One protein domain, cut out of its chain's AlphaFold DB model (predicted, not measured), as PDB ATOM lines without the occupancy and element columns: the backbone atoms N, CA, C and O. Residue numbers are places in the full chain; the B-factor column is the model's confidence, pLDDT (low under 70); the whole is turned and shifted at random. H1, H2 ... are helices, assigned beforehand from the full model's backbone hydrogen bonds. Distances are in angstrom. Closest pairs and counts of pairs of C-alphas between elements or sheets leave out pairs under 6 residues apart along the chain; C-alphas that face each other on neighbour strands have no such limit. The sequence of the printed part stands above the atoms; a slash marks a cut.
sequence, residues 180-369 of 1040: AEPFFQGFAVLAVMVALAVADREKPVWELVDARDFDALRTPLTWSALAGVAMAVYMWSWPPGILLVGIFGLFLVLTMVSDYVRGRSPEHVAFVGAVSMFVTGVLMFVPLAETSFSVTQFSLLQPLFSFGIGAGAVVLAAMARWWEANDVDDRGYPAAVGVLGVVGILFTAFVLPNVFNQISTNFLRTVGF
ATOM      1  N   ALA A 180      41.148 -53.209 -26.963       95.25
ATOM      2  CA  ALA A 180      42.258 -52.477 -26.366       95.25
ATOM      3  C   ALA A 180      41.979 -50.962 -26.332       95.25
ATOM      4  O   ALA A 180      42.375 -50.284 -25.383       95.25
ATOM      5  N   GLU A 181      41.216 -50.434 -27.294       95.81
ATOM      6  CA  GLU A 181      40.788 -49.031 -27.322       95.81
ATOM      7  C   GLU A 181      40.115 -48.553 -26.008       95.81
ATOM      8  O   GLU A 181      40.616 -47.599 -25.403       95.81
ATOM      9  N   PRO A 182      39.030 -49.175 -25.483       96.69
ATOM     10  CA  PRO A 182      38.412 -48.763 -24.222       96.69
ATOM     11  C   PRO A 182      39.321 -49.009 -23.011       96.69
ATOM     12  O   PRO A 182      39.171 -48.326 -21.996       96.69
ATOM     13  N   PHE A 183      40.279 -49.940 -23.097       97.69
ATOM     14  CA  PHE A 183      41.283 -50.141 -22.051       97.69
ATOM     15  C   PHE A 183      42.191 -48.911 -21.938       97.69
ATOM     16  O   PHE A 183      42.277 -48.307 -20.864       97.69
ATOM     17  N   PHE A 184      42.811 -48.490 -23.044       98.12
ATOM     18  CA  PHE A 184      43.681 -47.314 -23.052       98.12
ATOM     19  C   PHE A 184      42.899 -46.014 -22.835       98.12
ATOM     20  O   PHE A 184      43.329 -45.174 -22.040       98.12
ATOM     21  N   GLN A 185      41.714 -45.870 -23.441       98.19
ATOM     22  CA  GLN A 185      40.848 -44.710 -23.222       98.19
ATOM     23  C   GLN A 185      40.435 -44.593 -21.751       98.19
ATOM     24  O   GLN A 185      40.490 -43.504 -21.185       98.19
ATOM     25  N   GLY A 186      40.061 -45.701 -21.105       97.88
ATOM     26  CA  GLY A 186      39.676 -45.707 -19.697       97.88
ATOM     27  C   GLY A 186      40.807 -45.234 -18.777       97.88
ATOM     28  O   GLY A 186      40.568 -44.459 -17.850       97.88
ATOM     29  N   PHE A 187      42.054 -45.627 -19.051       98.38
ATOM     30  CA  PHE A 187      43.209 -45.105 -18.313       98.38
ATOM     31  C   PHE A 187      43.506 -43.635 -18.623       98.38
ATOM     32  O   PHE A 187      43.835 -42.893 -17.697       98.38
ATOM     33  N   ALA A 188      43.346 -43.191 -19.873       98.56
ATOM     34  CA  ALA A 188      43.475 -41.781 -20.237       98.56
ATOM     35  C   ALA A 188      42.434 -40.913 -19.510       98.56
ATOM     36  O   ALA A 188      42.791 -39.921 -18.874       98.56
ATOM     37  N   VAL A 189      41.165 -41.338 -19.504       98.62
ATOM     38  CA  VAL A 189      40.074 -40.687 -18.763       98.62
ATOM     39  C   VAL A 189      40.390 -40.636 -17.270       98.62
ATOM     40  O   VAL A 189      40.314 -39.567 -16.667       98.62
ATOM     41  N   LEU A 190      40.813 -41.754 -16.673       98.50
ATOM     42  CA  LEU A 190      41.194 -41.803 -15.261       98.50
ATOM     43  C   LEU A 190      42.350 -40.845 -14.938       98.50
ATOM     44  O   LEU A 190      42.305 -40.155 -13.920       98.50
ATOM     45  N   ALA A 191      43.386 -40.797 -15.777       98.62
ATOM     46  CA  ALA A 191      44.536 -39.923 -15.567       98.62
ATOM     47  C   ALA A 191      44.136 -38.440 -15.631       98.62
ATOM     48  O   ALA A 191      44.558 -37.661 -14.775       98.62
ATOM     49  N   VAL A 192      43.265 -38.067 -16.576       98.62
ATOM     50  CA  VAL A 192      42.692 -36.714 -16.661       98.62
ATOM     51  C   VAL A 192      41.856 -36.394 -15.421       98.62
ATOM     52  O   VAL A 192      42.062 -35.344 -14.821       98.62
ATOM     53  N   MET A 193      40.981 -37.302 -14.972       98.44
ATOM     54  CA  MET A 193      40.202 -37.108 -13.739       98.44
ATOM     55  C   MET A 193      41.105 -36.839 -12.530       98.44
ATOM     56  O   MET A 193      40.868 -35.907 -11.767       98.44
ATOM     57  N   VAL A 194      42.178 -37.623 -12.372       98.31
ATOM     58  CA  VAL A 194      43.135 -37.425 -11.275       98.31
ATOM     59  C   VAL A 194      43.854 -36.082 -11.404       98.31
ATOM     60  O   VAL A 194      43.991 -35.382 -10.402       98.31
ATOM     61  N   ALA A 195      44.283 -35.698 -12.608       98.38
ATOM     62  CA  ALA A 195      44.941 -34.415 -12.837       98.38
ATOM     63  C   ALA A 195      44.024 -33.226 -12.509       98.38
ATOM     64  O   ALA A 195      44.467 -32.288 -11.849       98.38
ATOM     65  N   LEU A 196      42.749 -33.293 -12.903       97.88
ATOM     66  CA  LEU A 196      41.744 -32.275 -12.591       97.88
ATOM     67  C   LEU A 196      41.463 -32.199 -11.088       97.88
ATOM     68  O   LEU A 196      41.538 -31.121 -10.513       97.88
ATOM     69  N   ALA A 197      41.256 -33.334 -10.419       96.94
ATOM     70  CA  ALA A 197      41.029 -33.362  -8.973       96.94
ATOM     71  C   ALA A 197      42.227 -32.815  -8.171       96.94
ATOM     72  O   ALA A 197      42.064 -32.177  -7.130       96.94
ATOM     73  N   VAL A 198      43.452 -33.064  -8.646       97.06
ATOM     74  CA  VAL A 198      44.667 -32.481  -8.063       97.06
ATOM     75  C   VAL A 198      44.717 -30.975  -8.308       97.06
ATOM     76  O   VAL A 198      45.051 -30.234  -7.385       97.06
ATOM     77  N   ALA A 199      44.370 -30.507  -9.506       95.81
ATOM     78  CA  ALA A 199      44.351 -29.082  -9.823       95.81
ATOM     79  C   ALA A 199      43.285 -28.314  -9.027       95.81
ATOM     80  O   ALA A 199      43.587 -27.239  -8.516       95.81
ATOM     81  N   ASP A 200      42.094 -28.881  -8.828       93.94
ATOM     82  CA  ASP A 200      41.040 -28.292  -7.988       93.94
ATOM     83  C   ASP A 200      41.507 -28.119  -6.527       93.94
ATOM     84  O   ASP A 200      41.154 -27.145  -5.852       93.94
ATOM     85  N   ARG A 201      42.339 -29.051  -6.033       94.25
ATOM     86  CA  ARG A 201      42.891 -29.031  -4.669       94.25
ATOM     87  C   ARG A 201      44.063 -28.065  -4.510       94.25
ATOM     88  O   ARG A 201      44.064 -27.272  -3.572       94.25
ATOM     89  N   GLU A 202      45.071 -28.183  -5.370       93.69
ATOM     90  CA  GLU A 202      46.338 -27.438  -5.265       93.69
ATOM     91  C   GLU A 202      46.251 -26.037  -5.884       93.69
ATOM     92  O   GLU A 202      47.051 -25.170  -5.548       93.69
ATOM     93  N   LYS A 203      45.276 -25.810  -6.774       93.12
ATOM     94  CA  LYS A 203      45.003 -24.540  -7.462       93.12
ATOM     95  C   LYS A 203      46.250 -23.925  -8.114       93.12
ATOM     96  O   LYS A 203      46.661 -22.831  -7.722       93.12
ATOM     97  N   PRO A 204      46.863 -24.597  -9.109       92.06
ATOM     98  CA  PRO A 204      47.973 -24.015  -9.851       92.06
ATOM     99  C   PRO A 204      47.495 -22.760 -10.596       92.06
ATOM    100  O   PRO A 204      46.698 -22.845 -11.527       92.06
ATOM    101  N   VAL A 205      47.973 -21.595 -10.165       91.38
ATOM    102  CA  VAL A 205      47.685 -20.283 -10.766       91.38
ATOM    103  C   VAL A 205      48.936 -19.713 -11.424       91.38
ATOM    104  O   VAL A 205      50.059 -20.128 -11.116       91.38
ATOM    105  N   TRP A 206      48.764 -18.756 -12.333       88.00
ATOM    106  CA  TRP A 206      49.886 -18.159 -13.064       88.00
ATOM    107  C   TRP A 206      50.928 -17.514 -12.149       88.00
ATOM    108  O   TRP A 206      52.114 -17.575 -12.451       88.00
ATOM    109  N   GLU A 207      50.530 -16.953 -11.008       90.50
ATOM    110  CA  GLU A 207      51.451 -16.327 -10.058       90.50
ATOM    111  C   GLU A 207      52.482 -17.332  -9.517       90.50
ATOM    112  O   GLU A 207      53.635 -16.968  -9.299       90.50
ATOM    113  N   LEU A 208      52.105 -18.608  -9.361       88.94
ATOM    114  CA  LEU A 208      53.033 -19.677  -8.970       88.94
ATOM    115  C   LEU A 208      54.011 -20.020 -10.102       88.94
ATOM    116  O   LEU A 208      55.179 -20.321  -9.851       88.94
ATOM    117  N   VAL A 209      53.543 -19.953 -11.352       87.88
ATOM    118  CA  VAL A 209      54.361 -20.182 -12.552       87.88
ATOM    119  C   VAL A 209      55.366 -19.046 -12.746       87.88
ATOM    120  O   VAL A 209      56.553 -19.309 -12.941       87.88
ATOM    121  N   ASP A 210      54.917 -17.797 -12.630       91.88
ATOM    122  CA  ASP A 210      55.752 -16.598 -12.746       91.88
ATOM    123  C   ASP A 210      56.805 -16.536 -11.628       91.88
ATOM    124  O   ASP A 210      57.989 -16.299 -11.883       91.88
ATOM    125  N   ALA A 211      56.406 -16.881 -10.398       89.88
ATOM    126  CA  ALA A 211      57.311 -17.000  -9.257       89.88
ATOM    127  C   ALA A 211      58.279 -18.196  -9.349       89.88
ATOM    128  O   ALA A 211      59.223 -18.272  -8.558       89.88
ATOM    129  N   ARG A 212      58.078 -19.112 -10.309       90.25
ATOM    130  CA  ARG A 212      58.840 -20.365 -10.467       90.25
ATOM    131  C   ARG A 212      58.832 -21.222  -9.198       90.25
ATOM    132  O   ARG A 212      59.846 -21.831  -8.849       90.25
ATOM    133  N   ASP A 213      57.689 -21.278  -8.518       92.50
ATOM    134  CA  ASP A 213      57.503 -22.120  -7.337       92.50
ATOM    135  C   ASP A 213      57.303 -23.583  -7.759       92.50
ATOM    136  O   ASP A 213      56.193 -24.113  -7.858       92.50
ATOM    137  N   PHE A 214      58.417 -24.242  -8.078       89.38
ATOM    138  CA  PHE A 214      58.411 -25.629  -8.530       89.38
ATOM    139  C   PHE A 214      57.907 -26.598  -7.462       89.38
ATOM    140  O   PHE A 214      57.375 -27.645  -7.828       89.38
ATOM    141  N   ASP A 215      58.043 -26.273  -6.176       90.25
ATOM    142  CA  ASP A 215      57.572 -27.142  -5.099       90.25
ATOM    143  C   ASP A 215      56.038 -27.172  -5.066       90.25
ATOM    144  O   ASP A 215      55.454 -28.258  -5.013       90.25
ATOM    145  N   ALA A 216      55.386 -26.012  -5.210       89.62
ATOM    146  CA  ALA A 216      53.930 -25.921  -5.332       89.62
ATOM    147  C   ALA A 216      53.404 -26.555  -6.637       89.62
ATOM    148  O   ALA A 216      52.360 -27.209  -6.649       89.62
ATOM    149  N   LEU A 217      54.143 -26.413  -7.743       93.38
ATOM    150  CA  LEU A 217      53.713 -26.904  -9.058       93.38
ATOM    151  C   LEU A 217      54.032 -28.379  -9.318       93.38
ATOM    152  O   LEU A 217      53.453 -28.969 -10.231       93.38
ATOM    153  N   ARG A 218      54.919 -29.008  -8.538       94.88
ATOM    154  CA  ARG A 218      55.400 -30.376  -8.794       94.88
ATOM    155  C   ARG A 218      54.268 -31.390  -8.910       94.88
ATOM    156  O   ARG A 218      54.274 -32.217  -9.825       94.88
ATOM    157  N   THR A 219      53.319 -31.347  -7.977       96.44
ATOM    158  CA  THR A 219      52.220 -32.319  -7.925       96.44
ATOM    159  C   THR A 219      51.255 -32.127  -9.102       96.44
ATOM    160  O   THR A 219      51.079 -33.096  -9.844       96.44
ATOM    161  N   PRO A 220      50.700 -30.921  -9.361       96.31
ATOM    162  CA  PRO A 220      49.900 -30.675 -10.562       96.31
ATOM    163  C   PRO A 220      50.635 -31.017 -11.861       96.31
ATOM    164  O   PRO A 220      50.099 -31.751 -12.685       96.31
ATOM    165  N   LEU A 221      51.891 -30.578 -12.016       97.50
ATOM    166  CA  LEU A 221      52.693 -30.821 -13.219       97.50
ATOM    167  C   LEU A 221      52.849 -32.318 -13.511       97.50
ATOM    168  O   LEU A 221      52.682 -32.740 -14.652       97.50
ATOM    169  N   THR A 222      53.136 -33.123 -12.483       98.00
ATOM    170  CA  THR A 222      53.330 -34.573 -12.636       98.00
ATOM    171  C   THR A 222      52.051 -35.250 -13.119       98.00
ATOM    172  O   THR A 222      52.085 -36.010 -14.085       98.00
ATOM    173  N   TRP A 223      50.911 -34.966 -12.484       98.12
ATOM    174  CA  TRP A 223      49.644 -35.596 -12.857       98.12
ATOM    175  C   TRP A 223      49.127 -35.113 -14.214       98.12
ATOM    176  O   TRP A 223      48.638 -35.929 -14.991       98.12
ATOM    177  N   SER A 224      49.298 -33.832 -14.549       98.56
ATOM    178  CA  SER A 224      48.960 -33.316 -15.880       98.56
ATOM    179  C   SER A 224      49.851 -33.911 -16.974       98.56
ATOM    180  O   SER A 224      49.348 -34.265 -18.038       98.56
ATOM    181  N   ALA A 225      51.151 -34.092 -16.717       98.62
ATOM    182  CA  ALA A 225      52.046 -34.760 -17.660       98.62
ATOM    183  C   ALA A 225      51.665 -36.236 -17.856       98.62
ATOM    184  O   ALA A 225      51.591 -36.696 -18.991       98.62
ATOM    185  N   LEU A 226      51.351 -36.967 -16.778       98.56
ATOM    186  CA  LEU A 226      50.874 -38.354 -16.860       98.56
ATOM    187  C   LEU A 226      49.544 -38.475 -17.616       98.56
ATOM    188  O   LEU A 226      49.367 -39.429 -18.370       98.56
ATOM    189  N   ALA A 227      48.635 -37.506 -17.470       98.62
ATOM    190  CA  ALA A 227      47.415 -37.442 -18.272       98.62
ATOM    191  C   ALA A 227      47.723 -37.266 -19.770       98.62
ATOM    192  O   ALA A 227      47.118 -37.945 -20.598       98.62
ATOM    193  N   GLY A 228      48.706 -36.427 -20.115       98.56
ATOM    194  CA  GLY A 228      49.189 -36.281 -21.491       98.56
ATOM    195  C   GLY A 228      49.817 -37.561 -22.054       98.56
ATOM    196  O   GLY A 228      49.498 -37.975 -23.165       98.56
ATOM    197  N   VAL A 229      50.645 -38.253 -21.259       98.69
ATOM    198  CA  VAL A 229      51.212 -39.564 -21.630       98.69
ATOM    199  C   VAL A 229      50.102 -40.580 -21.893       98.69
ATOM    200  O   VAL A 229      50.121 -41.253 -22.918       98.69
ATOM    201  N   ALA A 230      49.113 -40.682 -21.001       98.50
ATOM    202  CA  ALA A 230      48.017 -41.634 -21.155       98.50
ATOM    203  C   ALA A 230      47.159 -41.337 -22.400       98.50
ATOM    204  O   ALA A 230      46.763 -42.264 -23.103       98.50
ATOM    205  N   MET A 231      46.922 -40.057 -22.712       98.25
ATOM    206  CA  MET A 231      46.234 -39.637 -23.935       98.25
ATOM    207  C   MET A 231      47.027 -40.005 -25.200       98.25
ATOM    208  O   MET A 231      46.442 -40.489 -26.169       98.25
ATOM    209  N   ALA A 232      48.351 -39.813 -25.191       98.06
ATOM    210  CA  ALA A 232      49.215 -40.205 -26.304       98.06
ATOM    211  C   ALA A 232      49.229 -41.724 -26.506       98.06
ATOM    212  O   ALA A 232      49.028 -42.177 -27.624       98.06
ATOM    213  N   VAL A 233      49.372 -42.515 -25.435       97.38
ATOM    214  CA  VAL A 233      49.342 -43.988 -25.507       97.38
ATOM    215  C   VAL A 233      48.002 -44.499 -26.041       97.38
ATOM    216  O   VAL A 233      47.978 -45.436 -26.833       97.38
ATOM    217  N   TYR A 234      46.890 -43.864 -25.665       97.19
ATOM    218  CA  TYR A 234      45.592 -44.167 -26.262       97.19
ATOM    219  C   TYR A 234      45.585 -43.910 -27.776       97.19
ATOM    220  O   TYR A 234      45.201 -44.793 -28.537       97.19
ATOM    221  N   MET A 235      46.085 -42.763 -28.235       95.62
ATOM    222  CA  MET A 235      46.195 -42.499 -29.675       95.62
ATOM    223  C   MET A 235      47.212 -43.406 -30.384       95.62
ATOM    224  O   MET A 235      47.011 -43.736 -31.544       95.62
ATOM    225  N   TRP A 236      48.265 -43.863 -29.702       95.25
ATOM    226  CA  TRP A 236      49.208 -44.856 -30.227       95.25
ATOM    227  C   TRP A 236      48.595 -46.247 -30.375       95.25
ATOM    228  O   TRP A 236      49.163 -47.061 -31.091       95.25
ATOM    229  N   SER A 237      47.480 -46.533 -29.694       94.31
ATOM    230  CA  SER A 237      46.684 -47.745 -29.928       94.31
ATOM    231  C   SER A 237      45.677 -47.586 -31.061       94.31
ATOM    232  O   SER A 237      45.294 -48.580 -31.662       94.31
ATOM    233  N   TRP A 238      45.252 -46.349 -31.338       93.38
ATOM    234  CA  TRP A 238      44.273 -46.037 -32.372       93.38
ATOM    235  C   TRP A 238      44.322 -44.540 -32.747       93.38
ATOM    236  O   TRP A 238      43.887 -43.700 -31.946       93.38
ATOM    237  N   PRO A 239      44.822 -44.160 -33.944       90.81
ATOM    238  CA  PRO A 239      45.001 -42.755 -34.334       90.81
ATOM    239  C   PRO A 239      43.728 -41.882 -34.276       90.81
ATOM    240  O   PRO A 239      43.816 -40.736 -33.806       90.81
ATOM    241  N   PRO A 240      42.525 -42.382 -34.644       90.31
ATOM    242  CA  PRO A 240      41.271 -41.641 -34.466       90.31
ATOM    243  C   PRO A 240      40.880 -41.388 -32.996       90.31
ATOM    244  O   PRO A 240      39.934 -40.642 -32.720       90.31
ATOM    245  N   GLY A 241      41.648 -41.911 -32.032       90.38
ATOM    246  CA  GLY A 241      41.577 -41.564 -30.613       90.38
ATOM    247  C   GLY A 241      41.733 -40.063 -30.321       90.38
ATOM    248  O   GLY A 241      41.379 -39.617 -29.227       90.38
ATOM    249  N   ILE A 242      42.139 -39.257 -31.311       92.88
ATOM    250  CA  ILE A 242      42.068 -37.785 -31.297       92.88
ATOM    251  C   ILE A 242      40.688 -37.246 -30.876       92.88
ATOM    252  O   ILE A 242      40.588 -36.142 -30.336       92.88
ATOM    253  N   LEU A 243      39.620 -38.040 -31.026       92.06
ATOM    254  CA  LEU A 243      38.299 -37.726 -30.478       92.06
ATOM    255  C   LEU A 243      38.350 -37.368 -28.981       92.06
ATOM    256  O   LEU A 243      37.687 -36.417 -28.571       92.06
ATOM    257  N   LEU A 244      39.156 -38.059 -28.165       96.12
ATOM    258  CA  LEU A 244      39.265 -37.762 -26.730       96.12
ATOM    259  C   LEU A 244      39.966 -36.417 -26.464       96.12
ATOM    260  O   LEU A 244      39.604 -35.723 -25.515       96.12
ATOM    261  N   VAL A 245      40.896 -35.999 -27.332       97.00
ATOM    262  CA  VAL A 245      41.484 -34.645 -27.310       97.00
ATOM    263  C   VAL A 245      40.404 -33.596 -27.583       97.00
ATOM    264  O   VAL A 245      40.328 -32.594 -26.874       97.00
ATOM    265  N   GLY A 246      39.511 -33.856 -28.544       94.19
ATOM    266  CA  GLY A 246      38.355 -32.999 -28.823       94.19
ATOM    267  C   GLY A 246      37.360 -32.925 -27.658       94.19
ATOM    268  O   GLY A 246      36.941 -31.832 -27.279       94.19
ATOM    269  N   ILE A 247      37.033 -34.068 -27.041       95.31
ATOM    270  CA  ILE A 247      36.190 -34.155 -25.832       95.31
ATOM    271  C   ILE A 247      36.797 -33.326 -24.698       95.31
ATOM    272  O   ILE A 247      36.093 -32.549 -24.050       95.31
ATOM    273  N   PHE A 248      38.104 -33.464 -24.468       98.12
ATOM    274  CA  PHE A 248      38.799 -32.711 -23.433       98.12
ATOM    275  C   PHE A 248      38.827 -31.211 -23.743       98.12
ATOM    276  O   PHE A 248      38.549 -30.410 -22.858       98.12
ATOM    277  N   GLY A 249      39.049 -30.817 -25.000       96.75
ATOM    278  CA  GLY A 249      38.950 -29.422 -25.435       96.75
ATOM    279  C   GLY A 249      37.568 -28.808 -25.195       96.75
ATOM    280  O   GLY A 249      37.470 -27.710 -24.648       96.75
ATOM    281  N   LEU A 250      36.493 -29.530 -25.529       94.12
ATOM    282  CA  LEU A 250      35.120 -29.099 -25.244       94.12
ATOM    283  C   LEU A 250      34.881 -28.948 -23.736       94.12
ATOM    284  O   LEU A 250      34.303 -27.953 -23.299       94.12
ATOM    285  N   PHE A 251      35.358 -29.906 -22.940       96.56
ATOM    286  CA  PHE A 251      35.319 -29.820 -21.484       96.56
ATOM    287  C   PHE A 251      36.046 -28.567 -20.964       96.56
ATOM    288  O   PHE A 251      35.466 -27.843 -20.158       96.56
ATOM    289  N   LEU A 252      37.260 -28.276 -21.451       96.94
ATOM    290  CA  LEU A 252      38.038 -27.099 -21.047       96.94
ATOM    291  C   LEU A 252      37.270 -25.802 -21.326       96.94
ATOM    292  O   LEU A 252      37.167 -24.948 -20.453       96.94
ATOM    293  N   VAL A 253      36.662 -25.669 -22.508       95.00
ATOM    294  CA  VAL A 253      35.836 -24.495 -22.832       95.00
ATOM    295  C   VAL A 253      34.667 -24.364 -21.853       95.00
ATOM    296  O   VAL A 253      34.455 -23.290 -21.290       95.00
ATOM    297  N   LEU A 254      33.923 -25.448 -21.616       92.81
ATOM    298  CA  LEU A 254      32.751 -25.431 -20.736       92.81
ATOM    299  C   LEU A 254      33.116 -25.113 -19.282       92.81
ATOM    300  O   LEU A 254      32.475 -24.264 -18.665       92.81
ATOM    301  N   THR A 255      34.141 -25.770 -18.741       94.06
ATOM    302  CA  THR A 255      34.542 -25.605 -17.339       94.06
ATOM    303  C   THR A 255      35.157 -24.234 -17.090       94.06
ATOM    304  O   THR A 255      34.768 -23.572 -16.139       94.06
ATOM    305  N   MET A 256      36.015 -23.735 -17.986       94.25
ATOM    306  CA  MET A 256      36.654 -22.429 -17.814       94.25
ATOM    307  C   MET A 256      35.650 -21.276 -17.925       94.25
ATOM    308  O   MET A 256      35.760 -20.286 -17.205       94.25
ATOM    309  N   VAL A 257      34.650 -21.397 -18.807       92.62
ATOM    310  CA  VAL A 257      33.533 -20.442 -18.874       92.62
ATOM    311  C   VAL A 257      32.675 -20.519 -17.614       92.62
ATOM    312  O   VAL A 257      32.312 -19.481 -17.061       92.62
ATOM    313  N   SER A 258      32.366 -21.729 -17.148       90.38
ATOM    314  CA  SER A 258      31.580 -21.949 -15.931       90.38
ATOM    315  C   SER A 258      32.266 -21.370 -14.688       90.38
ATOM    316  O   SER A 258      31.622 -20.665 -13.911       90.38
ATOM    317  N   ASP A 259      33.570 -21.608 -14.526       90.88
ATOM    318  CA  ASP A 259      34.372 -21.085 -13.419       90.88
ATOM    319  C   ASP A 259      34.392 -19.560 -13.422       90.88
ATOM    320  O   ASP A 259      34.056 -18.942 -12.408       90.88
ATOM    321  N   TYR A 260      34.677 -18.952 -14.578       91.00
ATOM    322  CA  TYR A 260      34.724 -17.500 -14.710       91.00
ATOM    323  C   TYR A 260      33.383 -16.844 -14.351       91.00
ATOM    324  O   TYR A 260      33.326 -15.951 -13.510       91.00
ATOM    325  N   VAL A 261      32.267 -17.340 -14.909       88.00
ATOM    326  CA  VAL A 261      30.910 -16.814 -14.634       88.00
ATOM    327  C   VAL A 261      30.532 -16.923 -13.149       88.00
ATOM    328  O   VAL A 261      29.634 -16.226 -12.675       88.00
ATOM    329  N   ARG A 262      31.217 -17.783 -12.392       85.44
ATOM    330  CA  ARG A 262      31.017 -17.985 -10.951       85.44
ATOM    331  C   ARG A 262      32.007 -17.236 -10.075       85.44
ATOM    332  O   ARG A 262      31.975 -17.420  -8.858       85.44
ATOM    333  N   GLY A 263      32.880 -16.425 -10.664       86.62
ATOM    334  CA  GLY A 263      33.936 -15.721  -9.945       86.62
ATOM    335  C   GLY A 263      35.034 -16.652  -9.426       86.62
ATOM    336  O   GLY A 263      35.629 -16.380  -8.384       86.62
ATOM    337  N   ARG A 264      35.280 -17.782 -10.104       88.00
ATOM    338  CA  ARG A 264      36.437 -18.652  -9.867       88.00
ATOM    339  C   ARG A 264      37.446 -18.483 -10.991       88.00
ATOM    340  O   ARG A 264      37.083 -18.447 -12.161       88.00
ATOM    341  N   SER A 265      38.724 -18.457 -10.625       90.62
ATOM    342  CA  SER A 265      39.805 -18.427 -11.608       90.62
ATOM    343  C   SER A 265      39.823 -19.731 -12.425       90.62
ATOM    344  O   SER A 265      39.956 -20.804 -11.828       90.62
ATOM    345  N   PRO A 266      39.759 -19.671 -13.770       93.88
ATOM    346  CA  PRO A 266      39.806 -20.854 -14.632       93.88
ATOM    347  C   PRO A 266      41.229 -21.416 -14.822       93.88
ATOM    348  O   PRO A 266      41.437 -22.375 -15.567       93.88
ATOM    349  N   GLU A 267      42.237 -20.823 -14.178       94.56
ATOM    350  CA  GLU A 267      43.650 -21.128 -14.426       94.56
ATOM    351  C   GLU A 267      44.077 -22.527 -14.009       94.56
ATOM    352  O   GLU A 267      44.900 -23.145 -14.682       94.56
ATOM    353  N   HIS A 268      43.503 -23.043 -12.925       94.38
ATOM    354  CA  HIS A 268      43.838 -24.364 -12.410       94.38
ATOM    355  C   HIS A 268      43.537 -25.466 -13.436       94.38
ATOM    356  O   HIS A 268      44.374 -26.339 -13.674       94.38
ATOM    357  N   VAL A 269      42.392 -25.384 -14.118       95.88
ATOM    358  CA  VAL A 269      42.041 -26.310 -15.200       95.88
ATOM    359  C   VAL A 269      42.811 -25.993 -16.485       95.88
ATOM    360  O   VAL A 269      43.255 -26.913 -17.177       95.88
ATOM    361  N   ALA A 270      43.060 -24.711 -16.777       97.12
ATOM    362  CA  ALA A 270      43.888 -24.310 -17.915       97.12
ATOM    363  C   ALA A 270      45.322 -24.855 -17.820       97.12
ATOM    364  O   ALA A 270      45.885 -25.262 -18.834       97.12
ATOM    365  N   PHE A 271      45.891 -24.928 -16.613       97.56
ATOM    366  CA  PHE A 271      47.200 -25.527 -16.360       97.56
ATOM    367  C   PHE A 271      47.221 -27.010 -16.747       97.56
ATOM    368  O   PHE A 271      48.129 -27.453 -17.456       97.56
ATOM    369  N   VAL A 272      46.192 -27.772 -16.351       98.00
ATOM    370  CA  VAL A 272      46.048 -29.180 -16.752       98.00
ATOM    371  C   VAL A 272      45.930 -29.292 -18.268       98.00
ATOM    372  O   VAL A 272      46.637 -30.102 -18.869       98.00
ATOM    373  N   GLY A 273      45.088 -28.458 -18.886       97.81
ATOM    374  CA  GLY A 273      44.915 -28.385 -20.336       97.81
ATOM    375  C   GLY A 273      46.227 -28.132 -21.078       97.81
ATOM    376  O   GLY A 273      46.592 -28.893 -21.970       97.81
ATOM    377  N   ALA A 274      46.979 -27.115 -20.663       98.19
ATOM    378  CA  ALA A 274      48.234 -26.726 -21.291       98.19
ATOM    379  C   ALA A 274      49.309 -27.816 -21.179       98.19
ATOM    380  O   ALA A 274      49.897 -28.208 -22.187       98.19
ATOM    381  N   VAL A 275      49.555 -28.336 -19.969       98.44
ATOM    382  CA  VAL A 275      50.615 -29.329 -19.733       98.44
ATOM    383  C   VAL A 275      50.280 -30.660 -20.396       98.44
ATOM    384  O   VAL A 275      51.122 -31.213 -21.103       98.44
ATOM    385  N   SER A 276      49.067 -31.180 -20.182       98.62
ATOM    386  CA  SER A 276      48.689 -32.486 -20.731       98.62
ATOM    387  C   SER A 276      48.721 -32.470 -22.255       98.62
ATOM    388  O   SER A 276      49.334 -33.347 -22.851       98.62
ATOM    389  N   MET A 277      48.159 -31.442 -22.893       98.62
ATOM    390  CA  MET A 277      48.111 -31.364 -24.350       98.62
ATOM    391  C   MET A 277      49.466 -31.061 -24.988       98.62
ATOM    392  O   MET A 277      49.734 -31.545 -26.087       98.62
ATOM    393  N   PHE A 278      50.348 -30.329 -24.300       98.69
ATOM    394  CA  PHE A 278      51.734 -30.185 -24.735       98.69
ATOM    395  C   PHE A 278      52.460 -31.536 -24.734       98.69
ATOM    396  O   PHE A 278      53.073 -31.900 -25.735       98.69
ATOM    397  N   VAL A 279      52.350 -32.307 -23.647       98.75
ATOM    398  CA  VAL A 279      52.961 -33.644 -23.558       98.75
ATOM    399  C   VAL A 279      52.378 -34.584 -24.612       98.75
ATOM    400  O   VAL A 279      53.142 -35.242 -25.316       98.75
ATOM    401  N   THR A 280      51.054 -34.597 -24.779       98.56
ATOM    402  CA  THR A 280      50.387 -35.365 -25.836       98.56
ATOM    403  C   THR A 280      50.930 -34.994 -27.214       98.56
ATOM    404  O   THR A 280      51.344 -35.872 -27.966       98.56
ATOM    405  N   GLY A 281      50.980 -33.698 -27.537       97.88
ATOM    406  CA  GLY A 281      51.441 -33.220 -28.838       97.88
ATOM    407  C   GLY A 281      52.899 -33.579 -29.128       97.88
ATOM    408  O   GLY A 281      53.213 -33.990 -30.239       97.88
ATOM    409  N   VAL A 282      53.782 -33.503 -28.126       98.38
ATOM    410  CA  VAL A 282      55.188 -33.919 -28.267       98.38
ATOM    411  C   VAL A 282      55.300 -35.421 -28.535       98.38
ATOM    412  O   VAL A 282      56.040 -35.828 -29.427       98.38
ATOM    413  N   LEU A 283      54.562 -36.250 -27.795       98.06
ATOM    414  CA  LEU A 283      54.616 -37.705 -27.951       98.06
ATOM    415  C   LEU A 283      54.003 -38.185 -29.270       98.06
ATOM    416  O   LEU A 283      54.456 -39.183 -29.821       98.06
ATOM    417  N   MET A 284      53.031 -37.466 -29.832       96.12
ATOM    418  CA  MET A 284      52.449 -37.821 -31.130       96.12
ATOM    419  C   MET A 284      53.397 -37.638 -32.323       96.12
ATOM    420  O   MET A 284      53.095 -38.147 -33.396       96.12
ATOM    421  N   PHE A 285      54.561 -37.005 -32.151       95.25
ATOM    422  CA  PHE A 285      55.609 -37.025 -33.177       95.25
ATOM    423  C   PHE A 285      56.382 -38.348 -33.249       95.25
ATOM    424  O   PHE A 285      57.066 -38.579 -34.239       95.25
ATOM    425  N   VAL A 286      56.301 -39.206 -32.225       92.88
ATOM    426  CA  VAL A 286      57.023 -40.489 -32.198       92.88
ATOM    427  C   VAL A 286      56.515 -41.457 -33.276       92.88
ATOM    428  O   VAL A 286      57.349 -41.935 -34.039       92.88
ATOM    429  N   PRO A 287      55.201 -41.737 -33.395       89.62
ATOM    430  CA  PRO A 287      54.683 -42.630 -34.431       89.62
ATOM    431  C   PRO A 287      54.383 -41.911 -35.758       89.62
ATOM    432  O   PRO A 287      53.638 -42.449 -36.566       89.62
ATOM    433  N   LEU A 288      54.871 -40.681 -35.976       89.12
ATOM    434  CA  LEU A 288      54.516 -39.894 -37.161       89.12
ATOM    435  C   LEU A 288      54.933 -40.631 -38.444       89.12
ATOM    436  O   LEU A 288      56.126 -40.797 -38.696       89.12
ATOM    437  N   ALA A 289      53.948 -41.020 -39.253       81.25
ATOM    438  CA  ALA A 289      54.149 -41.747 -40.504       81.25
ATOM    439  C   ALA A 289      54.051 -40.817 -41.720       81.25
ATOM    440  O   ALA A 289      54.830 -40.937 -42.663       81.25
ATOM    441  N   GLU A 290      53.146 -39.835 -41.677       80.31
ATOM    442  CA  GLU A 290      52.888 -38.941 -42.805       80.31
ATOM    443  C   GLU A 290      52.859 -37.465 -42.406       80.31
ATOM    444  O   GLU A 290      52.420 -37.079 -41.322       80.31
ATOM    445  N   THR A 291      53.268 -36.598 -43.333       84.94
ATOM    446  CA  THR A 291      53.145 -35.141 -43.176       84.94
ATOM    447  C   THR A 291      51.793 -34.597 -43.635       84.94
ATOM    448  O   THR A 291      51.532 -33.403 -43.497       84.94
ATOM    449  N   SER A 292      50.951 -35.448 -44.224       83.88
ATOM    450  CA  SER A 292      49.584 -35.113 -44.613       83.88
ATOM    451  C   SER A 292      48.716 -34.863 -43.364       83.88
ATOM    452  O   SER A 292      49.154 -35.052 -42.226       83.88
ATOM    453  N   PHE A 293      47.483 -34.392 -43.556       86.50
ATOM    454  CA  PHE A 293      46.478 -34.400 -42.494       86.50
ATOM    455  C   PHE A 293      45.560 -35.596 -42.717       86.50
ATOM    456  O   PHE A 293      44.931 -35.710 -43.769       86.50
ATOM    457  N   SER A 294      45.498 -36.475 -41.720       84.19
ATOM    458  CA  SER A 294      44.639 -37.653 -41.711       84.19
ATOM    459  C   SER A 294      44.194 -37.982 -40.287       84.19
ATOM    460  O   SER A 294      44.936 -37.806 -39.320       84.19
ATOM    461  N   VAL A 295      42.951 -38.450 -40.162       82.81
ATOM    462  CA  VAL A 295      42.355 -38.870 -38.883       82.81
ATOM    463  C   VAL A 295      42.705 -40.326 -38.562       82.81
ATOM    464  O   VAL A 295      42.811 -40.680 -37.391       82.81
ATOM    465  N   THR A 296      42.874 -41.163 -39.586       81.12
ATOM    466  CA  THR A 296      43.079 -42.617 -39.471       81.12
ATOM    467  C   THR A 296      44.546 -43.030 -39.534       81.12
ATOM    468  O   THR A 296      44.876 -44.120 -39.091       81.12
ATOM    469  N   GLN A 297      45.421 -42.151 -40.022       85.25
ATOM    470  CA  GLN A 297      46.872 -42.347 -40.076       85.25
ATOM    471  C   GLN A 297      47.563 -41.513 -38.986       85.25
ATOM    472  O   GLN A 297      47.037 -40.479 -38.553       85.25
ATOM    473  N   PHE A 298      48.766 -41.915 -38.570       89.31
ATOM    474  CA  PHE A 298      49.616 -41.086 -37.712       89.31
ATOM    475  C   PHE A 298      50.185 -39.906 -38.505       89.31
ATOM    476  O   PHE A 298      51.181 -40.033 -39.221       89.31
ATOM    477  N   SER A 299      49.541 -38.749 -38.372       91.06
ATOM    478  CA  SER A 299      49.766 -37.588 -39.229       91.06
ATOM    479  C   SER A 299      50.060 -36.320 -38.419       91.06
ATOM    480  O   SER A 299      50.071 -36.337 -37.185       91.06
ATOM    481  N   LEU A 300      50.271 -35.178 -39.085       92.94
ATOM    482  CA  LEU A 300      50.444 -33.894 -38.386       92.94
ATOM    483  C   LEU A 300      49.165 -33.412 -37.681       92.94
ATOM    484  O   LEU A 300      49.230 -32.481 -36.874       92.94
ATOM    485  N   LEU A 301      48.013 -34.041 -37.932       92.31
ATOM    486  CA  LEU A 301      46.744 -33.658 -37.319       92.31
ATOM    487  C   LEU A 301      46.761 -33.834 -35.796       92.31
ATOM    488  O   LEU A 301      46.457 -32.892 -35.066       92.31
ATOM    489  N   GLN A 302      47.131 -35.017 -35.308       93.81
ATOM    490  CA  GLN A 302      47.111 -35.365 -33.886       93.81
ATOM    491  C   GLN A 302      48.003 -34.449 -33.019       93.81
ATOM    492  O   GLN A 302      47.496 -33.912 -32.020       93.81
ATOM    493  N   PRO A 303      49.290 -34.202 -33.357       96.50
ATOM    494  CA  PRO A 303      50.135 -33.317 -32.563       96.50
ATOM    495  C   PRO A 303      49.681 -31.854 -32.634       96.50
ATOM    496  O   PRO A 303      49.560 -31.203 -31.594       96.50
ATOM    497  N   LEU A 304      49.366 -31.335 -33.828       95.12
ATOM    498  CA  LEU A 304      48.981 -29.928 -33.994       95.12
ATOM    499  C   LEU A 304      47.632 -29.614 -33.345       95.12
ATOM    500  O   LEU A 304      47.487 -28.563 -32.721       95.12
ATOM    501  N   PHE A 305      46.665 -30.529 -33.429       94.44
ATOM    502  CA  PHE A 305      45.380 -30.371 -32.756       94.44
ATOM    503  C   PHE A 305      45.541 -30.363 -31.234       94.44
ATOM    504  O   PHE A 305      44.975 -29.499 -30.566       94.44
ATOM    505  N   SER A 306      46.386 -31.244 -30.687       97.50
ATOM    506  CA  SER A 306      46.705 -31.257 -29.254       97.50
ATOM    507  C   SER A 306      47.322 -29.924 -28.814       97.50
ATOM    508  O   SER A 306      46.803 -29.280 -27.900       97.50
ATOM    509  N   PHE A 307      48.351 -29.425 -29.509       98.12
ATOM    510  CA  PHE A 307      48.908 -28.101 -29.202       98.12
ATOM    511  C   PHE A 307      47.872 -26.982 -29.320       98.12
ATOM    512  O   PHE A 307      47.865 -26.080 -28.484       98.12
ATOM    513  N   GLY A 308      46.981 -27.057 -30.311       95.88
ATOM    514  CA  GLY A 308      45.876 -26.119 -30.485       95.88
ATOM    515  C   GLY A 308      44.951 -26.063 -29.268       95.88
ATOM    516  O   GLY A 308      44.658 -24.971 -28.783       95.88
ATOM    517  N   ILE A 309      44.548 -27.215 -28.721       97.00
ATOM    518  CA  ILE A 309      43.724 -27.280 -27.502       97.00
ATOM    519  C   ILE A 309      44.473 -26.709 -26.290       97.00
ATOM    520  O   ILE A 309      43.915 -25.898 -25.548       97.00
ATOM    521  N   GLY A 310      45.745 -27.077 -26.107       97.81
ATOM    522  CA  GLY A 310      46.570 -26.554 -25.012       97.81
ATOM    523  C   GLY A 310      46.757 -25.034 -25.084       97.81
ATOM    524  O   GLY A 310      46.565 -24.333 -24.092       97.81
ATOM    525  N   ALA A 311      47.066 -24.507 -26.272       97.25
ATOM    526  CA  ALA A 311      47.188 -23.073 -26.515       97.25
ATOM    527  C   ALA A 311      45.850 -22.347 -26.321       97.25
ATOM    528  O   ALA A 311      45.819 -21.277 -25.715       97.25
ATOM    529  N   GLY A 312      44.744 -22.945 -26.770       96.06
ATOM    530  CA  GLY A 312      43.394 -22.436 -26.545       96.06
ATOM    531  C   GLY A 312      43.084 -22.264 -25.058       96.06
ATOM    532  O   GLY A 312      42.632 -21.197 -24.653       96.06
ATOM    533  N   ALA A 313      43.416 -23.255 -24.225       96.94
ATOM    534  CA  ALA A 313      43.251 -23.159 -22.775       96.94
ATOM    535  C   ALA A 313      44.060 -21.996 -22.173       96.94
ATOM    536  O   ALA A 313      43.540 -21.223 -21.371       96.94
ATOM    537  N   VAL A 314      45.312 -21.805 -22.602       96.75
ATOM    538  CA  VAL A 314      46.136 -20.668 -22.153       96.75
ATOM    539  C   VAL A 314      45.528 -19.329 -22.580       96.75
ATOM    540  O   VAL A 314      45.461 -18.403 -21.774       96.75
ATOM    541  N   VAL A 315      45.047 -19.221 -23.824       96.12
ATOM    542  CA  VAL A 315      44.399 -18.005 -24.342       96.12
ATOM    543  C   VAL A 315      43.139 -17.673 -23.548       96.12
ATOM    544  O   VAL A 315      42.949 -16.517 -23.179       96.12
ATOM    545  N   LEU A 316      42.304 -18.666 -23.238       96.00
ATOM    546  CA  LEU A 316      41.097 -18.462 -22.436       96.00
ATOM    547  C   LEU A 316      41.431 -18.007 -21.010       96.00
ATOM    548  O   LEU A 316      40.829 -17.056 -20.520       96.00
ATOM    549  N   ALA A 317      42.436 -18.606 -20.365       95.50
ATOM    550  CA  ALA A 317      42.881 -18.180 -19.037       95.50
ATOM    551  C   ALA A 317      43.455 -16.752 -19.044       95.50
ATOM    552  O   ALA A 317      43.144 -15.945 -18.167       95.50
ATOM    553  N   ALA A 318      44.248 -16.405 -20.062       94.62
ATOM    554  CA  ALA A 318      44.769 -15.052 -20.237       94.62
ATOM    555  C   ALA A 318      43.647 -14.036 -20.501       94.62
ATOM    556  O   ALA A 318      43.679 -12.928 -19.965       94.62
ATOM    557  N   MET A 319      42.644 -14.418 -21.294       94.56
ATOM    558  CA  MET A 319      41.472 -13.593 -21.566       94.56
ATOM    559  C   MET A 319      40.645 -13.365 -20.301       94.56
ATOM    560  O   MET A 319      40.251 -12.229 -20.063       94.56
ATOM    561  N   ALA A 320      40.441 -14.394 -19.471       93.69
ATOM    562  CA  ALA A 320      39.771 -14.278 -18.176       93.69
ATOM    563  C   ALA A 320      40.493 -13.285 -17.253       93.69
ATOM    564  O   ALA A 320      39.876 -12.340 -16.764       93.69
ATOM    565  N   ARG A 321      41.822 -13.412 -17.108       92.12
ATOM    566  CA  ARG A 321      42.623 -12.454 -16.326       92.12
ATOM    567  C   ARG A 321      42.531 -11.037 -16.894       92.12
ATOM    568  O   ARG A 321      42.459 -10.076 -16.135       92.12
ATOM    569  N   TRP A 322      42.572 -10.881 -18.217       93.88
ATOM    570  CA  TRP A 322      42.431  -9.566 -18.845       93.88
ATOM    571  C   TRP A 322      41.056  -8.954 -18.557       93.88
ATOM    572  O   TRP A 322      40.980  -7.765 -18.256       93.88
ATOM    573  N   TRP A 323      39.993  -9.756 -18.610       93.62
ATOM    574  CA  TRP A 323      38.626  -9.334 -18.305       93.62
ATOM    575  C   TRP A 323      38.510  -8.822 -16.864       93.62
ATOM    576  O   TRP A 323      38.068  -7.691 -16.655       93.62
ATOM    577  N   GLU A 324      39.026  -9.596 -15.902       89.06
ATOM    578  CA  GLU A 324      39.094  -9.224 -14.482       89.06
ATOM    579  C   GLU A 324      39.927  -7.953 -14.257       89.06
ATOM    580  O   GLU A 324      39.509  -7.042 -13.546       89.06
ATOM    581  N   ALA A 325      41.100  -7.851 -14.890       91.31
ATOM    582  CA  ALA A 325      42.000  -6.710 -14.716       91.31
ATOM    583  C   ALA A 325      41.452  -5.394 -15.298       91.31
ATOM    584  O   ALA A 325      41.914  -4.321 -14.908       91.31
ATOM    585  N   ASN A 326      40.500  -5.465 -16.236       92.81
ATOM    586  CA  ASN A 326      39.915  -4.304 -16.913       92.81
ATOM    587  C   ASN A 326      38.461  -4.011 -16.494       92.81
ATOM    588  O   ASN A 326      37.849  -3.128 -17.093       92.81
ATOM    589  N   ASP A 327      37.927  -4.705 -15.479       85.81
ATOM    590  CA  ASP A 327      36.575  -4.490 -14.925       85.81
ATOM    591  C   ASP A 327      35.466  -4.538 -16.001       85.81
ATOM    592  O   ASP A 327      34.552  -3.710 -16.051       85.81
ATOM    593  N   VAL A 328      35.589  -5.486 -16.937       90.38
ATOM    594  CA  VAL A 328      34.607  -5.698 -18.010       90.38
ATOM    595  C   VAL A 328      33.462  -6.575 -17.490       90.38
ATOM    596  O   VAL A 328      33.704  -7.513 -16.742       90.38
ATOM    597  N   ASP A 329      32.215  -6.313 -17.913       87.56
ATOM    598  CA  ASP A 329      31.044  -7.113 -17.506       87.56
ATOM    599  C   ASP A 329      31.273  -8.611 -17.773       87.56
ATOM    600  O   ASP A 329      31.493  -9.036 -18.918       87.56
ATOM    601  N   ASP A 330      31.172  -9.411 -16.710       82.56
ATOM    602  CA  ASP A 330      31.389 -10.857 -16.722       82.56
ATOM    603  C   ASP A 330      30.446 -11.592 -17.679       82.56
ATOM    604  O   ASP A 330      30.784 -12.646 -18.221       82.56
ATOM    605  N   ARG A 331      29.270 -11.016 -17.963       82.56
ATOM    606  CA  ARG A 331      28.320 -11.564 -18.947       82.56
ATOM    607  C   ARG A 331      28.868 -11.533 -20.373       82.56
ATOM    608  O   ARG A 331      28.395 -12.291 -21.220       82.56
ATOM    609  N   GLY A 332      29.843 -10.667 -20.644       87.38
ATOM    610  CA  GLY A 332      30.510 -10.560 -21.938       87.38
ATOM    611  C   GLY A 332      31.500 -11.694 -22.208       87.38
ATOM    612  O   GLY A 332      31.706 -12.037 -23.372       87.38
ATOM    613  N   TYR A 333      32.068 -12.314 -21.167       89.88
ATOM    614  CA  TYR A 333      33.108 -13.331 -21.324       89.88
ATOM    615  C   TYR A 333      32.614 -14.595 -22.058       89.88
ATOM    616  O   TYR A 333      33.218 -14.945 -23.074       89.88
ATOM    617  N   PRO A 334      31.484 -15.241 -21.686       89.88
ATOM    618  CA  PRO A 334      30.964 -16.392 -22.436       89.88
ATOM    619  C   PRO A 334      30.677 -16.074 -23.909       89.88
ATOM    620  O   PRO A 334      30.950 -16.891 -24.788       89.88
ATOM    621  N   ALA A 335      30.152 -14.876 -24.189       90.00
ATOM    622  CA  ALA A 335      29.887 -14.431 -25.554       90.00
ATOM    623  C   ALA A 335      31.190 -14.243 -26.345       90.00
ATOM    624  O   ALA A 335      31.266 -14.665 -27.496       90.00
ATOM    625  N   ALA A 336      32.228 -13.671 -25.727       91.81
ATOM    626  CA  ALA A 336      33.543 -13.512 -26.337       91.81
ATOM    627  C   ALA A 336      34.210 -14.861 -26.638       91.81
ATOM    628  O   ALA A 336      34.724 -15.047 -27.739       91.81
ATOM    629  N   VAL A 337      34.133 -15.826 -25.712       92.81
ATOM    630  CA  VAL A 337      34.590 -17.209 -25.943       92.81
ATOM    631  C   VAL A 337      33.844 -17.837 -27.120       92.81
ATOM    632  O   VAL A 337      34.470 -18.416 -28.007       92.81
ATOM    633  N   GLY A 338      32.517 -17.676 -27.173       89.38
ATOM    634  CA  GLY A 338      31.698 -18.155 -28.287       89.38
ATOM    635  C   GLY A 338      32.096 -17.531 -29.628       89.38
ATOM    636  O   GLY A 338      32.283 -18.250 -30.608       89.38
ATOM    637  N   VAL A 339      32.295 -16.209 -29.672       92.00
ATOM    638  CA  VAL A 339      32.767 -15.495 -30.870       92.00
ATOM    639  C   VAL A 339      34.151 -15.985 -31.288       92.00
ATOM    640  O   VAL A 339      34.361 -16.247 -32.469       92.00
ATOM    641  N   LEU A 340      35.080 -16.165 -30.348       92.62
ATOM    642  CA  LEU A 340      36.424 -16.671 -30.628       92.62
ATOM    643  C   LEU A 340      36.386 -18.095 -31.199       92.62
ATOM    644  O   LEU A 340      37.085 -18.379 -32.170       92.62
ATOM    645  N   GLY A 341      35.520 -18.960 -30.665       89.62
ATOM    646  CA  GLY A 341      35.272 -20.293 -31.213       89.62
ATOM    647  C   GLY A 341      34.744 -20.249 -32.650       89.62
ATOM    648  O   GLY A 341      35.291 -20.917 -33.526       89.62
ATOM    649  N   VAL A 342      33.735 -19.412 -32.925       89.88
ATOM    650  CA  VAL A 342      33.184 -19.228 -34.283       89.88
ATOM    651  C   VAL A 342      34.246 -18.692 -35.242       89.88
ATOM    652  O   VAL A 342      34.386 -19.210 -36.347       89.88
ATOM    653  N   VAL A 343      35.032 -17.698 -34.826       92.31
ATOM    654  CA  VAL A 343      36.137 -17.156 -35.629       92.31
ATOM    655  C   VAL A 343      37.183 -18.233 -35.914       92.31
ATOM    656  O   VAL A 343      37.632 -18.328 -37.051       92.31
ATOM    657  N   GLY A 344      37.532 -19.077 -34.940       88.75
ATOM    658  CA  GLY A 344      38.458 -20.197 -35.137       88.75
ATOM    659  C   GLY A 344      37.940 -21.236 -36.138       88.75
ATOM    660  O   GLY A 344      38.689 -21.686 -37.008       88.75
ATOM    661  N   ILE A 345      36.646 -21.567 -36.073       87.62
ATOM    662  CA  ILE A 345      35.988 -22.463 -37.034       87.62
ATOM    663  C   ILE A 345      36.014 -21.853 -38.438       87.62
ATOM    664  O   ILE A 345      36.459 -22.513 -39.374       87.62
ATOM    665  N   LEU A 346      35.594 -20.591 -38.589       89.94
ATOM    666  CA  LEU A 346      35.593 -19.897 -39.881       89.94
ATOM    667  C   LEU A 346      37.011 -19.765 -40.445       89.94
ATOM    668  O   LEU A 346      37.229 -20.021 -41.623       89.94
ATOM    669  N   PHE A 347      37.988 -19.423 -39.605       91.31
ATOM    670  CA  PHE A 347      39.390 -19.366 -40.001       91.31
ATOM    671  C   PHE A 347      39.864 -20.716 -40.540       91.31
ATOM    672  O   PHE A 347      40.424 -20.771 -41.629       91.31
ATOM    673  N   THR A 348      39.583 -21.812 -39.832       85.56
ATOM    674  CA  THR A 348      39.962 -23.158 -40.287       85.56
ATOM    675  C   THR A 348      39.243 -23.518 -41.589       85.56
ATOM    676  O   THR A 348      39.881 -24.025 -42.505       85.56
ATOM    677  N   ALA A 349      37.956 -23.189 -41.720       87.38
ATOM    678  CA  ALA A 349      37.170 -23.444 -42.926       87.38
ATOM    679  C   ALA A 349      37.689 -22.694 -44.165       87.38
ATOM    680  O   ALA A 349      37.691 -23.258 -45.256       87.38
ATOM    681  N   PHE A 350      38.151 -21.449 -44.014       91.44
ATOM    682  CA  PHE A 350      38.634 -20.637 -45.139       91.44
ATOM    683  C   PHE A 350      40.134 -20.783 -45.417       91.44
ATOM    684  O   PHE A 350      40.543 -20.698 -46.573       91.44
ATOM    685  N   VAL A 351      40.961 -20.978 -44.388       92.12
ATOM    686  CA  VAL A 351      42.428 -21.043 -44.520       92.12
ATOM    687  C   VAL A 351      42.916 -22.478 -44.706       92.12
ATOM    688  O   VAL A 351      43.865 -22.705 -45.452       92.12
ATOM    689  N   LEU A 352      42.263 -23.449 -44.064       88.38
ATOM    690  CA  LEU A 352      42.605 -24.873 -44.120       88.38
ATOM    691  C   LEU A 352      41.371 -25.713 -44.512       88.38
ATOM    692  O   LEU A 352      40.965 -26.598 -43.752       88.38
ATOM    693  N   PRO A 353      40.767 -25.474 -45.694       87.38
ATOM    694  CA  PRO A 353      39.491 -26.081 -46.079       87.38
ATOM    695  C   PRO A 353      39.533 -27.612 -46.067       87.38
ATOM    696  O   PRO A 353      38.581 -28.247 -45.625       87.38
ATOM    697  N   ASN A 354      40.656 -28.218 -46.463       83.69
ATOM    698  CA  ASN A 354      40.823 -29.673 -46.443       83.69
ATOM    699  C   ASN A 354      40.784 -30.233 -45.013       83.69
ATOM    700  O   ASN A 354      40.090 -31.213 -44.755       83.69
ATOM    701  N   VAL A 355      41.468 -29.576 -44.070       83.62
ATOM    702  CA  VAL A 355      41.464 -29.965 -42.651       83.62
ATOM    703  C   VAL A 355      40.065 -29.790 -42.065       83.62
ATOM    704  O   VAL A 355      39.556 -30.688 -41.396       83.62
ATOM    705  N   PHE A 356      39.403 -28.668 -42.362       85.50
ATOM    706  CA  PHE A 356      38.030 -28.433 -41.929       85.50
ATOM    707  C   PHE A 356      37.063 -29.489 -42.476       85.50
ATOM    708  O   PHE A 356      36.270 -30.034 -41.711       85.50
ATOM    709  N   ASN A 357      37.138 -29.814 -43.767       84.31
ATOM    710  CA  ASN A 357      36.276 -30.812 -44.399       84.31
ATOM    711  C   ASN A 357      36.517 -32.206 -43.817       84.31
ATOM    712  O   ASN A 357      35.554 -32.904 -43.508       84.31
ATOM    713  N   GLN A 358      37.774 -32.591 -43.582       78.50
ATOM    714  CA  GLN A 358      38.095 -33.862 -42.936       78.50
ATOM    715  C   GLN A 358      37.555 -33.928 -41.505       78.50
ATOM    716  O   GLN A 358      36.896 -34.908 -41.156       78.50
ATOM    717  N   ILE A 359      37.795 -32.902 -40.680       80.00
ATOM    718  CA  ILE A 359      37.323 -32.873 -39.288       80.00
ATOM    719  C   ILE A 359      35.795 -32.852 -39.249       80.00
ATOM    720  O   ILE A 359      35.201 -33.652 -38.535       80.00
ATOM    721  N   SER A 360      35.147 -31.974 -40.017       80.06
ATOM    722  CA  SER A 360      33.687 -31.825 -40.013       80.06
ATOM    723  C   SER A 360      32.981 -33.069 -40.547       80.06
ATOM    724  O   SER A 360      32.063 -33.565 -39.895       80.06
ATOM    725  N   THR A 361      33.449 -33.639 -41.661       76.56
ATOM    726  CA  THR A 361      32.896 -34.881 -42.217       76.56
ATOM    727  C   THR A 361      33.065 -36.034 -41.241       76.56
ATOM    728  O   THR A 361      32.096 -36.729 -40.950       76.56
ATOM    729  N   ASN A 362      34.262 -36.224 -40.672       76.81
ATOM    730  CA  ASN A 362      34.481 -37.300 -39.707       76.81
ATOM    731  C   ASN A 362      33.712 -37.077 -38.405       76.81
ATOM    732  O   ASN A 362      33.179 -38.039 -37.860       76.81
ATOM    733  N   PHE A 363      33.593 -35.840 -37.923       77.19
ATOM    734  CA  PHE A 363      32.813 -35.513 -36.732       77.19
ATOM    735  C   PHE A 363      31.324 -35.798 -36.941       77.19
ATOM    736  O   PHE A 363      30.716 -36.487 -36.126       77.19
ATOM    737  N   LEU A 364      30.740 -35.349 -38.058       74.44
ATOM    738  CA  LEU A 364      29.341 -35.635 -38.393       74.44
ATOM    739  C   LEU A 364      29.110 -37.129 -38.622       74.44
ATOM    740  O   LEU A 364      28.111 -37.667 -38.146       74.44
ATOM    741  N   ARG A 365      30.063 -37.803 -39.280       72.00
ATOM    742  CA  ARG A 365      30.023 -39.249 -39.511       72.00
ATOM    743  C   ARG A 365      30.059 -40.038 -38.210       72.00
ATOM    744  O   ARG A 365      29.410 -41.067 -38.109       72.00
ATOM    745  N   THR A 366      30.833 -39.575 -37.234       74.00
ATOM    746  CA  THR A 366      31.134 -40.310 -35.999       74.00
ATOM    747  C   THR A 366      30.163 -39.983 -34.875       74.00
ATOM    748  O   THR A 366      29.786 -40.881 -34.141       74.00
ATOM    749  N   VAL A 367      29.764 -38.718 -34.727       72.38
ATOM    750  CA  VAL A 367      29.019 -38.191 -33.567       72.38
ATOM    751  C   VAL A 367      27.671 -37.582 -33.977       72.38
ATOM    752  O   VAL A 367      26.780 -37.458 -33.139       72.38
ATOM    753  N   GLY A 368      27.510 -37.191 -35.245       59.91
ATOM    754  CA  GLY A 368      26.402 -36.364 -35.733       59.91
ATOM    755  C   GLY A 368      25.252 -37.110 -36.412       59.91
ATOM    756  O   GLY A 368      24.542 -36.483 -37.192       59.91
ATOM    757  N   PHE A 369      25.065 -38.412 -36.165       60.44
ATOM    758  CA  PHE A 369      23.966 -39.216 -36.733       60.44
ATOM    759  C   PHE A 369      23.903 -39.250 -38.274       60.44
ATOM    760  O   PHE A 369      22.887 -39.637 -38.850       60.44
TER     761      PHE A 369
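Overview. This is residues 180 to 369 of the 1040 residues of the protein "Oligosaccharyl transferase" of Haloferax sp. CBA1148 (UniProt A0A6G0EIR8). Six long helices form an up-and-down bundle, each running against the one before it, with H4 and H5 in the middle, H1 and H3 on one side, H6 and H7 on the other. H7 splays from H4, which it meets with residues 333 to 337 alone; H8 turns off steeply from its end, and short H2 lies at the bundle's opposite end. The printed part has 190 residues, with eight named helices, H1 to H8, and no named strand: all helix. It is compact, with a radius of gyration of the C-alphas of 16.8 A and spans of 44 by 37 by 28 A.

Arrangement. H6, residues 301 to 325, touches H5, residues 267 to 283, in a hairpin; the closest C-alphas, of Pro 303 and Gly 281, are 3.9 A apart. H6 touches H4, residues 239 to 261, the same way at a shallow tilt of 5 degrees, closest C-alphas Ile 309 and Gly 249, 5.6 A. H5 touches H3, residues 214 to 237, the same way at a steep tilt of 46 degrees, closest C-alphas Ser 276 and Gly 228, 3.9 A. H3 touches H1, residues 180 to 202, opposite ways at a shallow tilt of 15 degrees, closest C-alphas Ala 230 and Ala 188, 4.6 A. H7, residues 332 to 351, touches H8, residues 353 to 367, at a steep tilt of 64 degrees, closest C-alphas Ala 349 and Phe 356, 5.2 A. H2, residues 206 to 210, and H3 only just touch, with 3 pairs of C-alphas within 8 A, and only at the corner. Every O i to N i+4 pair is within hydrogen-bond range in H1, H2, H6, H7 and H8; H3 has 18 of 20, H4 16 of 19, H5 12 of 13.

Along the chain. H6 and H4 each measure 35.5 A, H1 33.0 A and H3 32.9 A. H1 begins at C-alpha 180 (42.258, -52.477, -26.366); H8 ends at C-alpha 367 (29.019, -38.191, -33.567). H3 has a kink of 33 degrees near residue 221.

Size, cuts and confidence. The farthest C-alphas, of Ala 180 and Asp 327, are 49.7 A apart. The printed part has no cut; the link from H5 to H6, 17 residues, is long. Residues 368 to 369 are under pLDDT 70.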